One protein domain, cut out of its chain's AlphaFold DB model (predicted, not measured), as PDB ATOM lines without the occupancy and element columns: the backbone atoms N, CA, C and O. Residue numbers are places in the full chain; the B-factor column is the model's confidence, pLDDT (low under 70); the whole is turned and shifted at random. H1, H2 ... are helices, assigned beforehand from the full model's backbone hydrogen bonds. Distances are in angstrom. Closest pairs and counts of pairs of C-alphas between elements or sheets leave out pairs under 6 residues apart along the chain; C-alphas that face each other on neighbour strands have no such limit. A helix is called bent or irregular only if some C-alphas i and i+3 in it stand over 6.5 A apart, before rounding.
ATOM      1  N   ALA A  29     219.454 154.209 139.003       78.25
ATOM      2  CA  ALA A  29     219.017 153.467 137.819       78.25
ATOM      3  C   ALA A  29     220.203 152.836 137.068       78.25
ATOM      4  O   ALA A  29     220.094 151.720 136.574       78.25
ATOM      5  N   LEU A  30     221.362 153.503 137.052       82.88
ATOM      6  CA  LEU A  30     222.574 152.982 136.417       82.88
ATOM      7  C   LEU A  30     223.147 151.775 137.176       82.88
ATOM      8  O   LEU A  30     223.504 150.773 136.566       82.88
ATOM      9  N   SER A  31     223.171 151.829 138.510       86.94
ATOM     10  CA  SER A  31     223.608 150.710 139.354       86.94
ATOM     11  C   SER A  31     222.660 149.513 139.249       86.94
ATOM     12  O   SER A  31     223.122 148.380 139.133       86.94
ATOM     13  N   ALA A  32     221.345 149.759 139.225       85.88
ATOM     14  CA  ALA A  32     220.360 148.723 138.919       85.88
ATOM     15  C   ALA A  32     220.593 148.156 137.507       85.88
ATOM     16  O   ALA A  32     220.606 146.941 137.326       85.88
ATOM     17  N   GLY A  33     220.869 149.028 136.535       87.44
ATOM     18  CA  GLY A  33     221.193 148.665 135.160       87.44
ATOM     19  C   GLY A  33     222.364 147.699 135.043       87.44
ATOM     20  O   GLY A  33     222.257 146.704 134.336       87.44
ATOM     21  N   VAL A  34     223.447 147.921 135.788       90.75
ATOM     22  CA  VAL A  34     224.598 147.003 135.795       90.75
ATOM     23  C   VAL A  34     224.197 145.607 136.280       90.75
ATOM     24  O   VAL A  34     224.601 144.618 135.675       90.75
ATOM     25  N   LEU A  35     223.379 145.499 137.330       92.19
ATOM     26  CA  LEU A  35     222.936 144.198 137.846       92.19
ATOM     27  C   LEU A  35     222.074 143.442 136.833       92.19
ATOM     28  O   LEU A  35     222.257 142.242 136.645       92.19
ATOM     29  N   PHE A  36     221.161 144.141 136.158       91.56
ATOM     30  CA  PHE A  36     220.324 143.532 135.128       91.56
ATOM     31  C   PHE A  36     221.107 143.208 133.850       91.56
ATOM     32  O   PHE A  36     220.865 142.167 133.246       91.56
ATOM     33  N   ALA A  37     222.095 144.020 133.472       90.50
ATOM     34  CA  ALA A  37     223.008 143.699 132.377       90.50
ATOM     35  C   ALA A  37     223.838 142.439 132.680       90.50
ATOM     36  O   ALA A  37     223.980 141.567 131.820       90.50
ATOM     37  N   LEU A  38     224.334 142.305 133.916       91.31
ATOM     38  CA  LEU A  38     225.027 141.099 134.378       91.31
ATOM     39  C   LEU A  38     224.105 139.880 134.389       91.31
ATOM     40  O   LEU A  38     224.540 138.800 134.004       91.31
ATOM     41  N   LEU A  39     222.838 140.041 134.783       90.62
ATOM     42  CA  LEU A  39     221.855 138.962 134.700       90.62
ATOM     43  C   LEU A  39     221.717 138.449 133.257       90.62
ATOM     44  O   LEU A  39     221.731 137.238 133.051       90.62
ATOM     45  N   GLY A  40     221.652 139.352 132.272       86.50
ATOM     46  CA  GLY A  40     221.614 138.984 130.852       86.50
ATOM     47  C   GLY A  40     222.855 138.215 130.405       86.50
ATOM     48  O   GLY A  40     222.741 137.158 129.790       86.50
ATOM     49  N   ALA A  41     224.043 138.679 130.793       87.88
ATOM     50  CA  ALA A  41     225.295 137.975 130.512       87.88
ATOM     51  C   ALA A  41     225.343 136.570 131.147       87.88
ATOM     52  O   ALA A  41     225.761 135.603 130.509       87.88
ATOM     53  N   VAL A  42     224.891 136.439 132.399       89.31
ATOM     54  CA  VAL A  42     224.844 135.155 133.115       89.31
ATOM     55  C   VAL A  42     223.846 134.194 132.474       89.31
ATOM     56  O   VAL A  42     224.153 133.007 132.367       89.31
ATOM     57  N   GLN A  43     222.685 134.680 132.019       86.56
ATOM     58  CA  GLN A  43     221.737 133.850 131.276       86.56
ATOM     59  C   GLN A  43     222.393 133.278 130.016       86.56
ATOM     60  O   GLN A  43     222.334 132.070 129.806       86.56
ATOM     61  N   GLU A  44     223.017 134.114 129.189       85.50
ATOM     62  CA  GLU A  44     223.633 133.665 127.934       85.50
ATOM     63  C   GLU A  44     224.768 132.660 128.185       85.50
ATOM     64  O   GLU A  44     224.880 131.643 127.495       85.50
ATOM     65  N   LEU A  45     225.559 132.876 129.240       86.38
ATOM     66  CA  LEU A  45     226.549 131.898 129.688       86.38
ATOM     67  C   LEU A  45     225.892 130.562 130.070       86.38
ATOM     68  O   LEU A  45     226.353 129.506 129.636       86.38
ATOM     69  N   LEU A  46     224.820 130.598 130.866       85.06
ATOM     70  CA  LEU A  46     224.100 129.400 131.296       85.06
ATOM     71  C   LEU A  46     223.496 128.650 130.104       85.06
ATOM     72  O   LEU A  46     223.596 127.428 130.042       85.06
ATOM     73  N   ILE A  47     222.920 129.371 129.144       81.94
ATOM     74  CA  ILE A  47     222.358 128.811 127.912       81.94
ATOM     75  C   ILE A  47     223.445 128.119 127.094       81.94
ATOM     76  O   ILE A  47     223.265 126.968 126.701       81.94
ATOM     77  N   SER A  48     224.600 128.760 126.907       79.25
ATOM     78  CA  SER A  48     225.724 128.149 126.192       79.25
ATOM     79  C   SER A  48     226.247 126.887 126.899       79.25
ATOM     80  O   SER A  48     226.525 125.875 126.248       79.25
ATOM     81  N   LEU A  49     226.316 126.894 128.237       81.31
ATOM     82  CA  LEU A  49     226.688 125.712 129.023       81.31
ATOM     83  C   LEU A  49     225.646 124.590 128.910       81.31
ATOM     84  O   LEU A  49     226.014 123.430 128.723       81.31
ATOM     85  N   LEU A  50     224.357 124.917 128.995       80.06
ATOM     86  CA  LEU A  50     223.272 123.943 128.888       80.06
ATOM     87  C   LEU A  50     223.206 123.322 127.494       80.06
ATOM     88  O   LEU A  50     223.093 122.101 127.408       80.06
ATOM     89  N   LEU A  51     223.356 124.120 126.434       77.81
ATOM     90  CA  LEU A  51     223.437 123.637 125.053       77.81
ATOM     91  C   LEU A  51     224.600 122.659 124.863       77.81
ATOM     92  O   LEU A  51     224.462 121.632 124.201       77.81
ATOM     93  N   ARG A  52     225.749 122.941 125.486       77.62
ATOM     94  CA  ARG A  52     226.911 122.047 125.433       77.62
ATOM     95  C   ARG A  52     226.653 120.711 126.141       77.62
ATOM     96  O   ARG A  52     227.146 119.689 125.676       77.62
ATOM     97  N   VAL A  53     225.931 120.717 127.261       78.50
ATOM     98  CA  VAL A  53     225.691 119.510 128.075       78.50
ATOM     99  C   VAL A  53     224.501 118.687 127.567       78.50
ATOM    100  O   VAL A  53     224.571 117.462 127.574       78.50
ATOM    101  N   HIS A  54     223.423 119.338 127.124       70.75
ATOM    102  CA  HIS A  54     222.138 118.696 126.809       70.75
ATOM    103  C   HIS A  54     221.774 118.722 125.313       70.75
ATOM    104  O   HIS A  54     220.745 118.169 124.931       70.75
ATOM    105  N   GLY A  55     222.598 119.321 124.446       68.81
ATOM    106  CA  GLY A  55     222.324 119.419 123.010       68.81
ATOM    107  C   GLY A  55     221.342 120.548 122.656       68.81
ATOM    108  O   GLY A  55     221.314 121.583 123.310       68.81
ATOM    109  N   TYR A  56     220.549 120.374 121.591       60.62
ATOM    110  CA  TYR A  56     219.759 121.448 120.954       60.62
ATOM    111  C   TYR A  56     218.420 121.803 121.627       60.62
ATOM    112  O   TYR A  56     217.769 122.758 121.207       60.62
ATOM    113  N   SER A  57     217.974 121.064 122.644       60.91
ATOM    114  CA  SER A  57     216.703 121.344 123.320       60.91
ATOM    115  C   SER A  57     216.922 122.239 124.538       60.91
ATOM    116  O   SER A  57     217.211 121.755 125.635       60.91
ATOM    117  N   LEU A  58     216.775 123.550 124.352       64.00
ATOM    118  CA  LEU A  58     216.673 124.488 125.466       64.00
ATOM    119  C   LEU A  58     215.291 124.357 126.125       64.00
ATOM    120  O   LEU A  58     214.281 124.381 125.422       64.00
ATOM    121  N   PRO A  59     215.220 124.224 127.458       63.88
ATOM    122  CA  PRO A  59     213.942 124.179 128.142       63.88
ATOM    123  C   PRO A  59     213.179 125.502 127.984       63.88
ATOM    124  O   PRO A  59     213.658 126.551 128.413       63.88
ATOM    125  N   GLU A  60     211.958 125.441 127.443       67.25
ATOM    126  CA  GLU A  60     211.065 126.598 127.220       67.25
ATOM    127  C   GLU A  60     210.775 127.408 128.503       67.25
ATOM    128  O   GLU A  60     210.418 128.580 128.460       67.25
ATOM    129  N   HIS A  61     210.979 126.803 129.676       70.12
ATOM    130  CA  HIS A  61     210.730 127.401 130.987       70.12
ATOM    131  C   HIS A  61     211.908 128.210 131.563       70.12
ATOM    132  O   HIS A  61     211.755 128.810 132.630       70.12
ATOM    133  N   LEU A  62     213.066 128.277 130.888       76.81
ATOM    134  CA  LEU A  62     214.204 129.106 131.325       76.81
ATOM    135  C   LEU A  62     213.808 130.575 131.509       76.81
ATOM    136  O   LEU A  62     214.229 131.220 132.471       76.81
ATOM    137  N   TRP A  63     212.931 131.071 130.638       80.44
ATOM    138  CA  TRP A  63     212.442 132.442 130.698       80.44
ATOM    139  C   TRP A  63     211.656 132.746 131.982       80.44
ATOM    140  O   TRP A  63     211.851 133.789 132.605       80.44
ATOM    141  N   ILE A  64     210.838 131.801 132.456       83.19
ATOM    142  CA  ILE A  64     210.104 131.942 133.725       83.19
ATOM    143  C   ILE A  64     211.087 132.105 134.890       83.19
ATOM    144  O   ILE A  64     210.872 132.933 135.777       83.19
ATOM    145  N   GLY A  65     212.193 131.355 134.865       86.25
ATOM    146  CA  GLY A  65     213.263 131.487 135.852       86.25
ATOM    147  C   GLY A  65     213.875 132.888 135.862       86.25
ATOM    148  O   GLY A  65     214.098 133.458 136.926       86.25
ATOM    149  N   VAL A  66     214.079 133.482 134.690       87.31
ATOM    150  CA  VAL A  66     214.674 134.819 134.539       87.31
ATOM    151  C   VAL A  66     213.730 135.899 135.050       87.31
ATOM    152  O   VAL A  66     214.152 136.766 135.815       87.31
ATOM    153  N   LEU A  67     212.442 135.807 134.714       89.88
ATOM    154  CA  LEU A  67     211.406 136.691 135.253       89.88
ATOM    155  C   LEU A  67     211.328 136.600 136.787       89.88
ATOM    156  O   LEU A  67     211.238 137.626 137.468       89.88
ATOM    157  N   ALA A  68     211.426 135.389 137.344       90.75
ATOM    158  CA  ALA A  68     211.453 135.175 138.788       90.75
ATOM    159  C   ALA A  68     212.706 135.792 139.438       90.75
ATOM    160  O   ALA A  68     212.597 136.495 140.445       90.75
ATOM    161  N   VAL A  69     213.888 135.593 138.849       91.38
ATOM    162  CA  VAL A  69     215.143 136.194 139.332       91.38
ATOM    163  C   VAL A  69     215.091 137.718 139.239       91.38
ATOM    164  O   VAL A  69     215.495 138.394 140.184       91.38
ATOM    165  N   ALA A  70     214.540 138.277 138.161       91.56
ATOM    166  CA  ALA A  70     214.367 139.716 138.001       91.56
ATOM    167  C   ALA A  70     213.442 140.311 139.073       91.56
ATOM    168  O   ALA A  70     213.753 141.361 139.643       91.56
ATOM    169  N   PHE A  71     212.347 139.622 139.411       93.44
ATOM    170  CA  PHE A  71     211.477 140.010 140.521       93.44
ATOM    171  C   PHE A  71     212.221 139.982 141.864       93.44
ATOM    172  O   PHE A  71     212.158 140.952 142.623       93.44
ATOM    173  N   VAL A  72     212.969 138.910 142.151       94.94
ATOM    174  CA  VAL A  72     213.752 138.767 143.394       94.94
ATOM    175  C   VAL A  72     214.841 139.838 143.501       94.94
ATOM    176  O   VAL A  72     214.993 140.451 144.560       94.94
ATOM    177  N   LEU A  73     215.561 140.115 142.411       92.94
ATOM    178  CA  LEU A  73     216.516 141.223 142.336       92.94
ATOM    179  C   LEU A  73     215.822 142.558 142.589       92.94
ATOM    180  O   LEU A  73     216.315 143.352 143.389       92.94
ATOM    181  N   GLY A  74     214.647 142.773 141.989       91.94
ATOM    182  CA  GLY A  74     213.783 143.911 142.281       91.94
ATOM    183  C   GLY A  74     213.521 144.049 143.780       91.94
ATOM    184  O   GLY A  74     213.813 145.093 144.360       91.94
ATOM    185  N   VAL A  75     213.056 142.988 144.447       93.62
ATOM    186  CA  VAL A  75     212.833 142.975 145.906       93.62
ATOM    187  C   VAL A  75     214.098 143.356 146.678       93.62
ATOM    188  O   VAL A  75     214.030 144.191 147.585       93.62
ATOM    189  N   GLY A  76     215.251 142.788 146.318       92.69
ATOM    190  CA  GLY A  76     216.544 143.117 146.926       92.69
ATOM    191  C   GLY A  76     216.892 144.602 146.797       92.69
ATOM    192  O   GLY A  76     217.170 145.264 147.801       92.69
ATOM    193  N   LEU A  77     216.770 145.146 145.587       90.75
ATOM    194  CA  LEU A  77     216.967 146.567 145.295       90.75
ATOM    195  C   LEU A  77     216.021 147.457 146.114       90.75
ATOM    196  O   LEU A  77     216.454 148.435 146.729       90.75
ATOM    197  N   GLY A  78     214.746 147.082 146.208       88.25
ATOM    198  CA  GLY A  78     213.757 147.780 147.028       88.25
ATOM    199  C   GLY A  78     214.131 147.833 148.509       88.25
ATOM    200  O   GLY A  78     214.015 148.881 149.153       88.25
ATOM    201  N   ARG A  79     214.658 146.729 149.054       89.38
ATOM    202  CA  ARG A  79     215.184 146.693 150.432       89.38
ATOM    203  C   ARG A  79     216.407 147.595 150.605       89.38
ATOM    204  O   ARG A  79     216.582 148.175 151.677       89.38
ATOM    205  N   TRP A  80     217.213 147.759 149.559       87.50
ATOM    206  CA  TRP A  80     218.357 148.678 149.507       87.50
ATOM    207  C   TRP A  80     217.990 150.119 149.130       87.50
ATOM    208  O   TRP A  80     218.874 150.933 148.877       87.50
ATOM    209  N   ARG A  81     216.698 150.476 149.186       84.69
ATOM    210  CA  ARG A  81     216.172 151.835 148.950       84.69
ATOM    211  C   ARG A  81     216.278 152.325 147.502       84.69
ATOM    212  O   ARG A  81     216.210 153.533 147.279       84.69
ATOM    213  N   PHE A  82     216.399 151.425 146.534       85.56
ATOM    214  CA  PHE A  82     216.214 151.780 145.127       85.56
ATOM    215  C   PHE A  82     214.731 152.019 144.856       85.56
ATOM    216  O   PHE A  82     213.875 151.319 145.406       85.56
ATOM    217  N   GLY A  83     214.422 153.002 144.015       85.06
ATOM    218  CA  GLY A  83     213.067 153.283 143.552       85.06
ATOM    219  C   GLY A  83     212.503 152.160 142.677       85.06
ATOM    220  O   GLY A  83     213.237 151.488 141.958       85.06
ATOM    221  N   ALA A  84     211.177 151.985 142.677       87.06
ATOM    222  CA  ALA A  84     210.522 151.033 141.774       87.06
ATOM    223  C   ALA A  84     210.780 151.378 140.295       87.06
ATOM    224  O   ALA A  84     211.072 150.497 139.492       87.06
ATOM    225  N   LEU A  85     210.747 152.671 139.957       86.69
ATOM    226  CA  LEU A  85     211.082 153.153 138.617       86.69
ATOM    227  C   LEU A  85     212.572 152.965 138.288       86.69
ATOM    228  O   LEU A  85     212.882 152.628 137.155       86.69
ATOM    229  N   GLU A  86     213.484 153.097 139.262       88.25
ATOM    230  CA  GLU A  86     214.922 152.830 139.063       88.25
ATOM    231  C   GLU A  86     215.185 151.366 138.737       88.25
ATOM    232  O   GLU A  86     215.945 151.069 137.819       88.25
ATOM    233  N   ALA A  87     214.552 150.456 139.479       88.25
ATOM    234  CA  ALA A  87     214.676 149.026 139.241       88.25
ATOM    235  C   ALA A  87     214.093 148.641 137.873       88.25
ATOM    236  O   ALA A  87     214.740 147.915 137.123       88.25
ATOM    237  N   GLY A  88     212.915 149.171 137.520       88.25
ATOM    238  CA  GLY A  88     212.295 148.930 136.216       88.25
ATOM    239  C   GLY A  88     213.084 149.524 135.045       88.25
ATOM    240  O   GLY A  88     213.284 148.854 134.037       88.25
ATOM    241  N   ALA A  89     213.590 150.752 135.176       89.00
ATOM    242  CA  ALA A  89     214.427 151.374 134.153       89.00
ATOM    243  C   ALA A  89     215.786 150.668 134.024       89.00
ATOM    244  O   ALA A  89     216.255 150.439 132.913       89.00
ATOM    245  N   GLY A  90     216.398 150.273 135.144       87.56
ATOM    246  CA  GLY A  90     217.626 149.479 135.155       87.56
ATOM    247  C   GLY A  90     217.440 148.119 134.482       87.56
ATOM    248  O   GLY A  90     218.301 147.686 133.725       87.56
ATOM    249  N   ALA A  91     216.284 147.481 134.661       90.00
ATOM    250  CA  ALA A  91     215.938 146.239 133.975       90.00
ATOM    251  C   ALA A  91     215.956 146.346 132.442       90.00
ATOM    252  O   ALA A  91     216.212 145.346 131.777       90.00
ATOM    253  N   LEU A  92     215.801 147.540 131.861       89.00
ATOM    254  CA  LEU A  92     215.959 147.733 130.414       89.00
ATOM    255  C   LEU A  92     217.402 147.514 129.936       89.00
ATOM    256  O   LEU A  92     217.611 147.217 128.762       89.00
ATOM    257  N   ALA A  93     218.396 147.607 130.827       89.81
ATOM    258  CA  ALA A  93     219.791 147.302 130.512       89.81
ATOM    259  C   ALA A  93     220.059 145.794 130.342       89.81
ATOM    260  O   ALA A  93     221.134 145.411 129.882       89.81
ATOM    261  N   TYR A  94     219.086 144.943 130.676       89.25
ATOM    262  CA  TYR A  94     219.168 143.497 130.511       89.25
ATOM    263  C   TYR A  94     219.488 143.087 129.063       89.25
ATOM    264  O   TYR A  94     220.483 142.408 128.811       89.25
ATOM    265  N   LEU A  95     218.678 143.555 128.106       86.38
ATOM    266  CA  LEU A  95     218.813 143.238 126.681       86.38
ATOM    267  C   LEU A  95     220.163 143.698 126.093       86.38
ATOM    268  O   LEU A  95     220.868 142.865 125.521       86.38
ATOM    269  N   PRO A  96     220.569 144.979 126.221       85.88
ATOM    270  CA  PRO A  96     221.873 145.405 125.727       85.88
ATOM    271  C   PRO A  96     223.022 144.706 126.466       85.88
ATOM    272  O   PRO A  96     224.045 144.434 125.847       85.88
ATOM    273  N   GLY A  97     222.860 144.353 127.746       86.31
ATOM    274  CA  GLY A  97     223.846 143.562 128.488       86.31
ATOM    275  C   GLY A  97     224.059 142.165 127.901       86.31
ATOM    276  O   GLY A  97     225.202 141.770 127.663       86.31
ATOM    277  N   ALA A  98     222.974 141.448 127.600       86.25
ATOM    278  CA  ALA A  98     223.029 140.143 126.941       86.25
ATOM    279  C   ALA A  98     223.697 140.236 125.558       86.25
ATOM    280  O   ALA A  98     224.602 139.462 125.249       86.25
ATOM    281  N   TRP A  99     223.330 141.238 124.754       86.75
ATOM    282  CA  TRP A  99     223.950 141.474 123.446       86.75
ATOM    283  C   TRP A  99     225.447 141.768 123.535       86.75
ATOM    284  O   TRP A  99     226.233 141.175 122.797       86.75
ATOM    285  N   LEU A 100     225.858 142.658 124.442       87.56
ATOM    286  CA  LEU A 100     227.273 142.979 124.643       87.56
ATOM    287  C   LEU A 100     228.073 141.755 125.091       87.56
ATOM    288  O   LEU A 100     229.222 141.605 124.682       87.56
ATOM    289  N   PHE A 101     227.471 140.867 125.885       87.38
ATOM    290  CA  PHE A 101     228.097 139.603 126.254       87.38
ATOM    291  C   PHE A 101     228.289 138.688 125.039       87.38
ATOM    292  O   PHE A 101     229.406 138.228 124.809       87.38
ATOM    293  N   VAL A 102     227.245 138.475 124.230       84.25
ATOM    294  CA  VAL A 102     227.325 137.653 123.008       84.25
ATOM    295  C   VAL A 102     228.408 138.187 122.067       84.25
ATOM    296  O   VAL A 102     229.309 137.442 121.682       84.25
ATOM    297  N   VAL A 103     228.377 139.487 121.759       85.69
ATOM    298  CA  VAL A 103     229.376 140.141 120.897       85.69
ATOM    299  C   VAL A 103     230.777 140.033 121.502       85.69
ATOM    300  O   VAL A 103     231.729 139.702 120.798       85.69
ATOM    301  N   GLY A 104     230.910 140.270 122.808       85.19
ATOM    302  CA  GLY A 104     232.187 140.190 123.512       85.19
ATOM    303  C   GLY A 104     232.801 138.792 123.464       85.19
ATOM    304  O   GLY A 104     234.003 138.658 123.241       85.19
ATOM    305  N   VAL A 105     231.987 137.745 123.614       82.88
ATOM    306  CA  VAL A 105     232.463 136.359 123.532       82.88
ATOM    307  C   VAL A 105     232.775 135.949 122.091       82.88
ATOM    308  O   VAL A 105     233.766 135.258 121.865       82.88
ATOM    309  N   GLN A 106     231.991 136.393 121.106       82.00
ATOM    310  CA  GLN A 106     232.268 136.126 119.688       82.00
ATOM    311  C   GLN A 106     233.537 136.832 119.186       82.00
ATOM    312  O   GLN A 106     234.214 136.318 118.299       82.00
ATOM    313  N   ALA A 107     233.891 137.978 119.771       83.88
ATOM    314  CA  ALA A 107     235.119 138.698 119.441       83.88
ATOM    315  C   ALA A 107     236.398 138.000 119.950       83.88
ATOM    316  O   ALA A 107     237.495 138.349 119.512       83.88
ATOM    317  N   LEU A 108     236.284 137.029 120.865       82.31
ATOM    318  CA  LEU A 108     237.428 136.279 121.386       82.31
ATOM    319  C   LEU A 108     237.828 135.157 120.407       82.31
ATOM    320  O   LEU A 108     237.051 134.219 120.198       82.31
ATOM    321  N   PRO A 109     239.041 135.194 119.823       69.44
ATOM    322  CA  PRO A 109     239.496 134.147 118.916       69.44
ATOM    323  C   PRO A 109     239.621 132.807 119.654       69.44
ATOM    324  O   PRO A 109     240.283 132.711 120.686       69.44
ATOM    325  N   GLY A 110     238.982 131.765 119.117       66.56
ATOM    326  CA  GLY A 110     238.949 130.433 119.731       66.56
ATOM    327  C   GLY A 110     237.949 130.295 120.879       66.56
ATOM    328  O   GLY A 110     238.141 129.439 121.745       66.56
ATOM    329  N   SER A 111     236.905 131.133 120.923       64.50
ATOM    330  CA  SER A 111     235.888 131.058 121.970       64.50
ATOM    331  C   SER A 111     235.312 129.640 122.084       64.50
ATOM    332  O   SER A 111     234.806 129.036 121.140       64.50
ATOM    333  N   LEU A 112     235.435 129.070 123.287       60.75
ATOM    334  CA  LEU A 112     234.956 127.722 123.606       60.75
ATOM    335  C   LEU A 112     233.426 127.674 123.758       60.75
ATOM    336  O   LEU A 112     232.843 126.590 123.824       60.75
ATOM    337  N   LEU A 113     232.777 128.833 123.854       66.81
ATOM    338  CA  LEU A 113     231.342 128.970 124.051       66.81
ATOM    339  C   LEU A 113     230.666 129.102 122.687       66.81
ATOM    340  O   LEU A 113     230.787 130.125 122.020       66.81
ATOM    341  N   ALA A 114     229.939 128.060 122.282       64.12
ATOM    342  CA  ALA A 114     229.025 128.140 121.153       64.12
ATOM    343  C   ALA A 114     227.801 128.947 121.607       64.12
ATOM    344  O   ALA A 114     226.888 128.407 122.238       64.12
ATOM    345  N   LEU A 115     227.836 130.258 121.382       66.06
ATOM    346  CA  LEU A 115     226.692 131.141 121.594       66.06
ATOM    347  C   LEU A 115     225.920 131.283 120.276       66.06
ATOM    348  O   LEU A 115     226.551 131.454 119.229       66.06
ATOM    349  N   PRO A 116     224.578 131.213 120.296       65.19
ATOM    350  CA  PRO A 116     223.771 131.523 119.123       65.19
ATOM    351  C   PRO A 116     224.009 132.969 118.644       65.19
ATOM    352  O   PRO A 116     224.404 133.845 119.410       65.19
ATOM    353  N   ASN A 117     223.757 133.227 117.355       66.44
ATOM    354  CA  ASN A 117     223.938 134.554 116.734       66.44
ATOM    355  C   ASN A 117     222.945 135.616 117.238       66.44
ATOM    356  O   ASN A 117     223.052 136.786 116.880       66.44
ATOM    357  N   SER A 118     221.977 135.206 118.051       63.66
ATOM    358  CA  SER A 118     221.011 136.066 118.711       63.66
ATOM    359  C   SER A 118     220.818 135.592 120.150       63.66
ATOM    360  O   SER A 118     220.885 134.381 120.388       63.66
ATOM    361  N   PRO A 119     220.524 136.505 121.091       61.03
ATOM    362  CA  PRO A 119     220.096 136.126 122.427       61.03
ATOM    363  C   PRO A 119     218.897 135.181 122.347       61.03
ATOM    364  O   PRO A 119     218.042 135.314 121.465       61.03
ATOM    365  N   ALA A 120     218.835 134.209 123.246       64.06
ATOM    366  CA  ALA A 120     217.827 133.151 123.201       64.06
ATOM    367  C   ALA A 120     216.485 133.587 123.830       64.06
ATOM    368  O   ALA A 120     215.961 132.912 124.715       64.06
ATOM    369  N   PHE A 121     215.952 134.743 123.421       64.56
ATOM    370  CA  PHE A 121     214.657 135.259 123.879       64.56
ATOM    371  C   PHE A 121     214.015 136.215 122.864       64.56
ATOM    372  O   PHE A 121     214.702 136.853 122.067       64.56
ATOM    373  N   ASP A 122     212.683 136.295 122.903       62.66
ATOM    374  CA  ASP A 122     211.873 137.110 121.997       62.66
ATOM    375  C   ASP A 122     211.744 138.559 122.513       62.66
ATOM    376  O   ASP A 122     211.707 138.820 123.720       62.66
ATOM    377  N   ASN A 123     211.676 139.538 121.604       62.06
ATOM    378  CA  ASN A 123     211.736 140.972 121.939       62.06
ATOM    379  C   ASN A 123     210.541 141.453 122.783       62.06
ATOM    380  O   ASN A 123     210.599 142.518 123.402       62.06
ATOM    381  N   HIS A 124     209.446 140.693 122.795       59.38
ATOM    382  CA  HIS A 124     208.180 141.099 123.401       59.38
ATOM    383  C   HIS A 124     208.205 141.032 124.938       59.38
ATOM    384  O   HIS A 124     207.455 141.756 125.597       59.38
ATOM    385  N   ASP A 125     209.118 140.254 125.526       69.12
ATOM    386  CA  ASP A 125     209.072 139.943 126.958       69.12
ATOM    387  C   ASP A 125     209.934 140.864 127.842       69.12
ATOM    388  O   ASP A 125     209.825 140.850 129.073       69.12
ATOM    389  N   VAL A 126     210.752 141.737 127.243       72.19
ATOM    390  CA  VAL A 126     211.619 142.683 127.977       72.19
ATOM    391  C   VAL A 126     210.800 143.638 128.859       72.19
ATOM    392  O   VAL A 126     211.224 144.007 129.957       72.19
ATOM    393  N   PHE A 127     209.582 143.984 128.432       81.31
ATOM    394  CA  PHE A 127     208.662 144.795 129.232       81.31
ATOM    395  C   PHE A 127     208.206 144.082 130.508       81.31
ATOM    396  O   PHE A 127     208.111 144.721 131.559       81.31
ATOM    397  N   ALA A 128     207.965 142.770 130.452       86.44
ATOM    398  CA  ALA A 128     207.565 141.996 131.624       86.44
ATOM    399  C   ALA A 128     208.669 142.008 132.693       86.44
ATOM    400  O   ALA A 128     208.377 142.164 133.878       86.44
ATOM    401  N   LEU A 129     209.936 141.941 132.273       88.56
ATOM    402  CA  LEU A 129     211.097 142.012 133.162       88.56
ATOM    403  C   LEU A 129     211.162 143.361 133.895       88.56
ATOM    404  O   LEU A 129     211.284 143.393 135.122       88.56
ATOM    405  N   ALA A 130     210.997 144.473 133.171       89.56
ATOM    406  CA  ALA A 130     210.978 145.812 133.760       89.56
ATOM    407  C   ALA A 130     209.822 146.001 134.757       89.56
ATOM    408  O   ALA A 130     210.017 146.532 135.856       89.56
ATOM    409  N   VAL A 131     208.625 145.524 134.407       92.25
ATOM    410  CA  VAL A 131     207.447 145.595 135.283       92.25
ATOM    411  C   VAL A 131     207.655 144.756 136.544       92.25
ATOM    412  O   VAL A 131     207.423 145.247 137.649       92.25
ATOM    413  N   LEU A 132     208.135 143.519 136.414       92.44
ATOM    414  CA  LEU A 132     208.387 142.640 137.558       92.44
ATOM    415  C   LEU A 132     209.486 143.180 138.475       92.44
ATOM    416  O   LEU A 132     209.320 143.148 139.694       92.44
ATOM    417  N   ALA A 133     210.564 143.732 137.917       91.19
ATOM    418  CA  ALA A 133     211.613 144.384 138.695       91.19
ATOM    419  C   ALA A 133     211.060 145.567 139.510       91.19
ATOM    420  O   ALA A 133     211.352 145.695 140.703       91.19
ATOM    421  N   ALA A 134     210.207 146.397 138.900       91.56
ATOM    422  CA  ALA A 134     209.564 147.519 139.576       91.56
ATOM    423  C   ALA A 134     208.595 147.062 140.682       91.56
ATOM    424  O   ALA A 134     208.604 147.613 141.789       91.56
ATOM    425  N   LEU A 135     207.780 146.035 140.412       94.12
ATOM    426  CA  LEU A 135     206.861 145.450 141.392       94.12
ATOM    427  C   LEU A 135     207.617 144.835 142.573       94.12
ATOM    428  O   LEU A 135     207.275 145.101 143.728       94.12
ATOM    429  N   GLY A 136     208.677 144.075 142.290       92.56
ATOM    430  CA  GLY A 136     209.562 143.512 143.301       92.56
ATOM    431  C   GLY A 136     210.172 144.605 144.173       92.56
ATOM    432  O   GLY A 136     210.069 144.549 145.397       92.56
ATOM    433  N   ALA A 137     210.717 145.662 143.569       91.38
ATOM    434  CA  ALA A 137     211.295 146.781 144.313       91.38
ATOM    435  C   ALA A 137     210.278 147.479 145.217       91.38
ATOM    436  O   ALA A 137     210.574 147.756 146.382       91.38
ATOM    437  N   ARG A 138     209.048 147.688 144.742       91.50
ATOM    438  CA  ARG A 138     207.978 148.246 145.577       91.50
ATOM    439  C   ARG A 138     207.669 147.352 146.784       91.50
ATOM    440  O   ARG A 138     207.515 147.866 147.891       91.50
ATOM    441  N   LEU A 139     207.620 146.035 146.592       92.88
ATOM    442  CA  LEU A 139     207.411 145.071 147.675       92.88
ATOM    443  C   LEU A 139     208.583 145.055 148.675       92.88
ATOM    444  O   LEU A 139     208.387 145.040 149.889       92.88
ATOM    445  N   GLY A 140     209.819 145.121 148.182       90.38
ATOM    446  CA  GLY A 140     211.006 145.208 149.034       90.38
ATOM    447  C   GLY A 140     210.999 146.451 149.926       90.38
ATOM    448  O   GLY A 140     211.367 146.379 151.104       90.38
ATOM    449  N   GLN A 141     210.529 147.583 149.396       89.44
ATOM    450  CA  GLN A 141     210.398 148.827 150.153       89.44
ATOM    451  C   GLN A 141     209.351 148.729 151.266       89.44
ATOM    452  O   GLN A 141     209.631 149.160 152.389       89.44
ATOM    453  N   THR A 142     208.169 148.165 150.989       89.69
ATOM    454  CA  THR A 142     207.105 148.037 152.000       89.69
ATOM    455  C   THR A 142     207.548 147.147 153.155       89.69
ATOM    456  O   THR A 142     207.396 147.529 154.318       89.69
ATOM    457  N   TRP A 143     208.209 146.025 152.867       89.19
ATOM    458  CA  TRP A 143     208.793 145.165 153.901       89.19
ATOM    459  C   TRP A 143     209.874 145.874 154.721       89.19
ATOM    460  O   TRP A 143     209.912 145.754 155.946       89.19
ATOM    461  N   ALA A 144     210.742 146.656 154.072       86.75
ATOM    462  CA  ALA A 144     211.770 147.430 154.764       86.75
ATOM    463  C   ALA A 144     211.191 148.559 155.639       86.75
ATOM    464  O   ALA A 144     211.849 149.002 156.585       86.75
ATOM    465  N   GLN A 145     209.999 149.069 155.327       85.25
ATOM    466  CA  GLN A 145     209.287 150.045 156.159       85.25
ATOM    467  C   GLN A 145     208.619 149.368 157.361       85.25
ATOM    468  O   GLN A 145     208.821 149.814 158.488       85.25
ATOM    469  N   GLN A 146     207.921 148.249 157.147       84.25
ATOM    470  CA  GLN A 146     207.298 147.465 158.221       84.25
ATOM    471  C   GLN A 146     208.326 146.974 159.250       84.25
ATOM    472  O   GLN A 146     208.135 147.148 160.449       84.25
ATOM    473  N   GLY A 147     209.466 146.446 158.792       78.12
ATOM    474  CA  GLY A 147     210.533 145.977 159.683       78.12
ATOM    475  C   GLY A 147     211.231 147.082 160.489       78.12
ATOM    476  O   GLY A 147     211.878 146.779 161.486       78.12
ATOM    477  N   ARG A 148     211.111 148.352 160.076       72.38
ATOM    478  CA  ARG A 148     211.602 149.512 160.840       72.38
ATOM    479  C   ARG A 148     210.576 150.040 161.838       72.38
ATOM    480  O   ARG A 148     210.987 150.579 162.848       72.38
ATOM    481  N   ALA A 149     209.282 149.887 161.560       71.19
ATOM    482  CA  ALA A 149     208.210 150.276 162.478       71.19
ATOM    483  C   ALA A 149     208.033 149.294 163.652       71.19
ATOM    484  O   ALA A 149     207.439 149.646 164.662       71.19
ATOM    485  N   ALA A 150     208.533 148.063 163.510       64.31
ATOM    486  CA  ALA A 150     208.479 147.021 164.534       64.31
ATOM    487  C   ALA A 150     209.703 146.993 165.478       64.31
ATOM    488  O   ALA A 150     209.801 146.086 166.303       64.31
ATOM    489  N   ARG A 151     210.653 147.925 165.322       58.03
ATOM    490  CA  ARG A 151     211.842 148.090 166.175       58.03
ATOM    491  C   ARG A 151     211.738 149.393 166.947       58.03
ATOM    492  O   ARG A 151     212.205 149.395 168.103       58.03
TER     493      ARG A 151
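AT A GLANCE: This is residues 29 to 151 of the 151 residues of an uncharacterized protein of Deinococcus sp. OD32 (UniProt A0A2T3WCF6). H1 crosses H4, H2 runs beside H5, and short H3 packs between H1 and H5, also meeting H2. Residues 146 to 151, of which 146 to 149 belong to H5, stick out. The 123 printed residues, all helix in class, hold H1 to H5 in chain order; the whole is only just compact, close to loose (radius of gyration of the C-alphas 16.1 A), spanning 55 by 27 by 26 A.

HOW THE PARTS SIT: H1, residues 29 to 54, touches H4, residues 94 to 106, with residues 33 to 44 alone, at a steep tilt of 51 degrees; the closest C-alphas, Ala 37 and Gly 97, are 4.0 A apart. H1 touches H3, residues 84 to 91, with residues 29 to 37 alone, closest at the C-alphas of Gly 33 and Gly 90, 3.7 A. H2, residues 62 to 79, touches H5, residues 123 to 149, closest at the C-alphas of Gly 78 and Ala 137, 3.8 A. Every O i to N i+4 pair is within hydrogen-bond range in H1 to H4, and 20 of 23 in H5.

IN THESE COORDINATES: H1, 36.6 A long, begins at C-alpha 29 (219.017, 153.467, 137.819); H5, 41.7 A, ends at C-alpha 149 (208.210, 150.276, 162.478). H5 is only just irregular: C-alphas 124 and 127 are 6.9 A apart.

THE WHOLE: The printed part has no cut; H4 to H5 is a long link. pLDDT is under 70 at residues 55 to 60, 109 to 125 and 150 to 151.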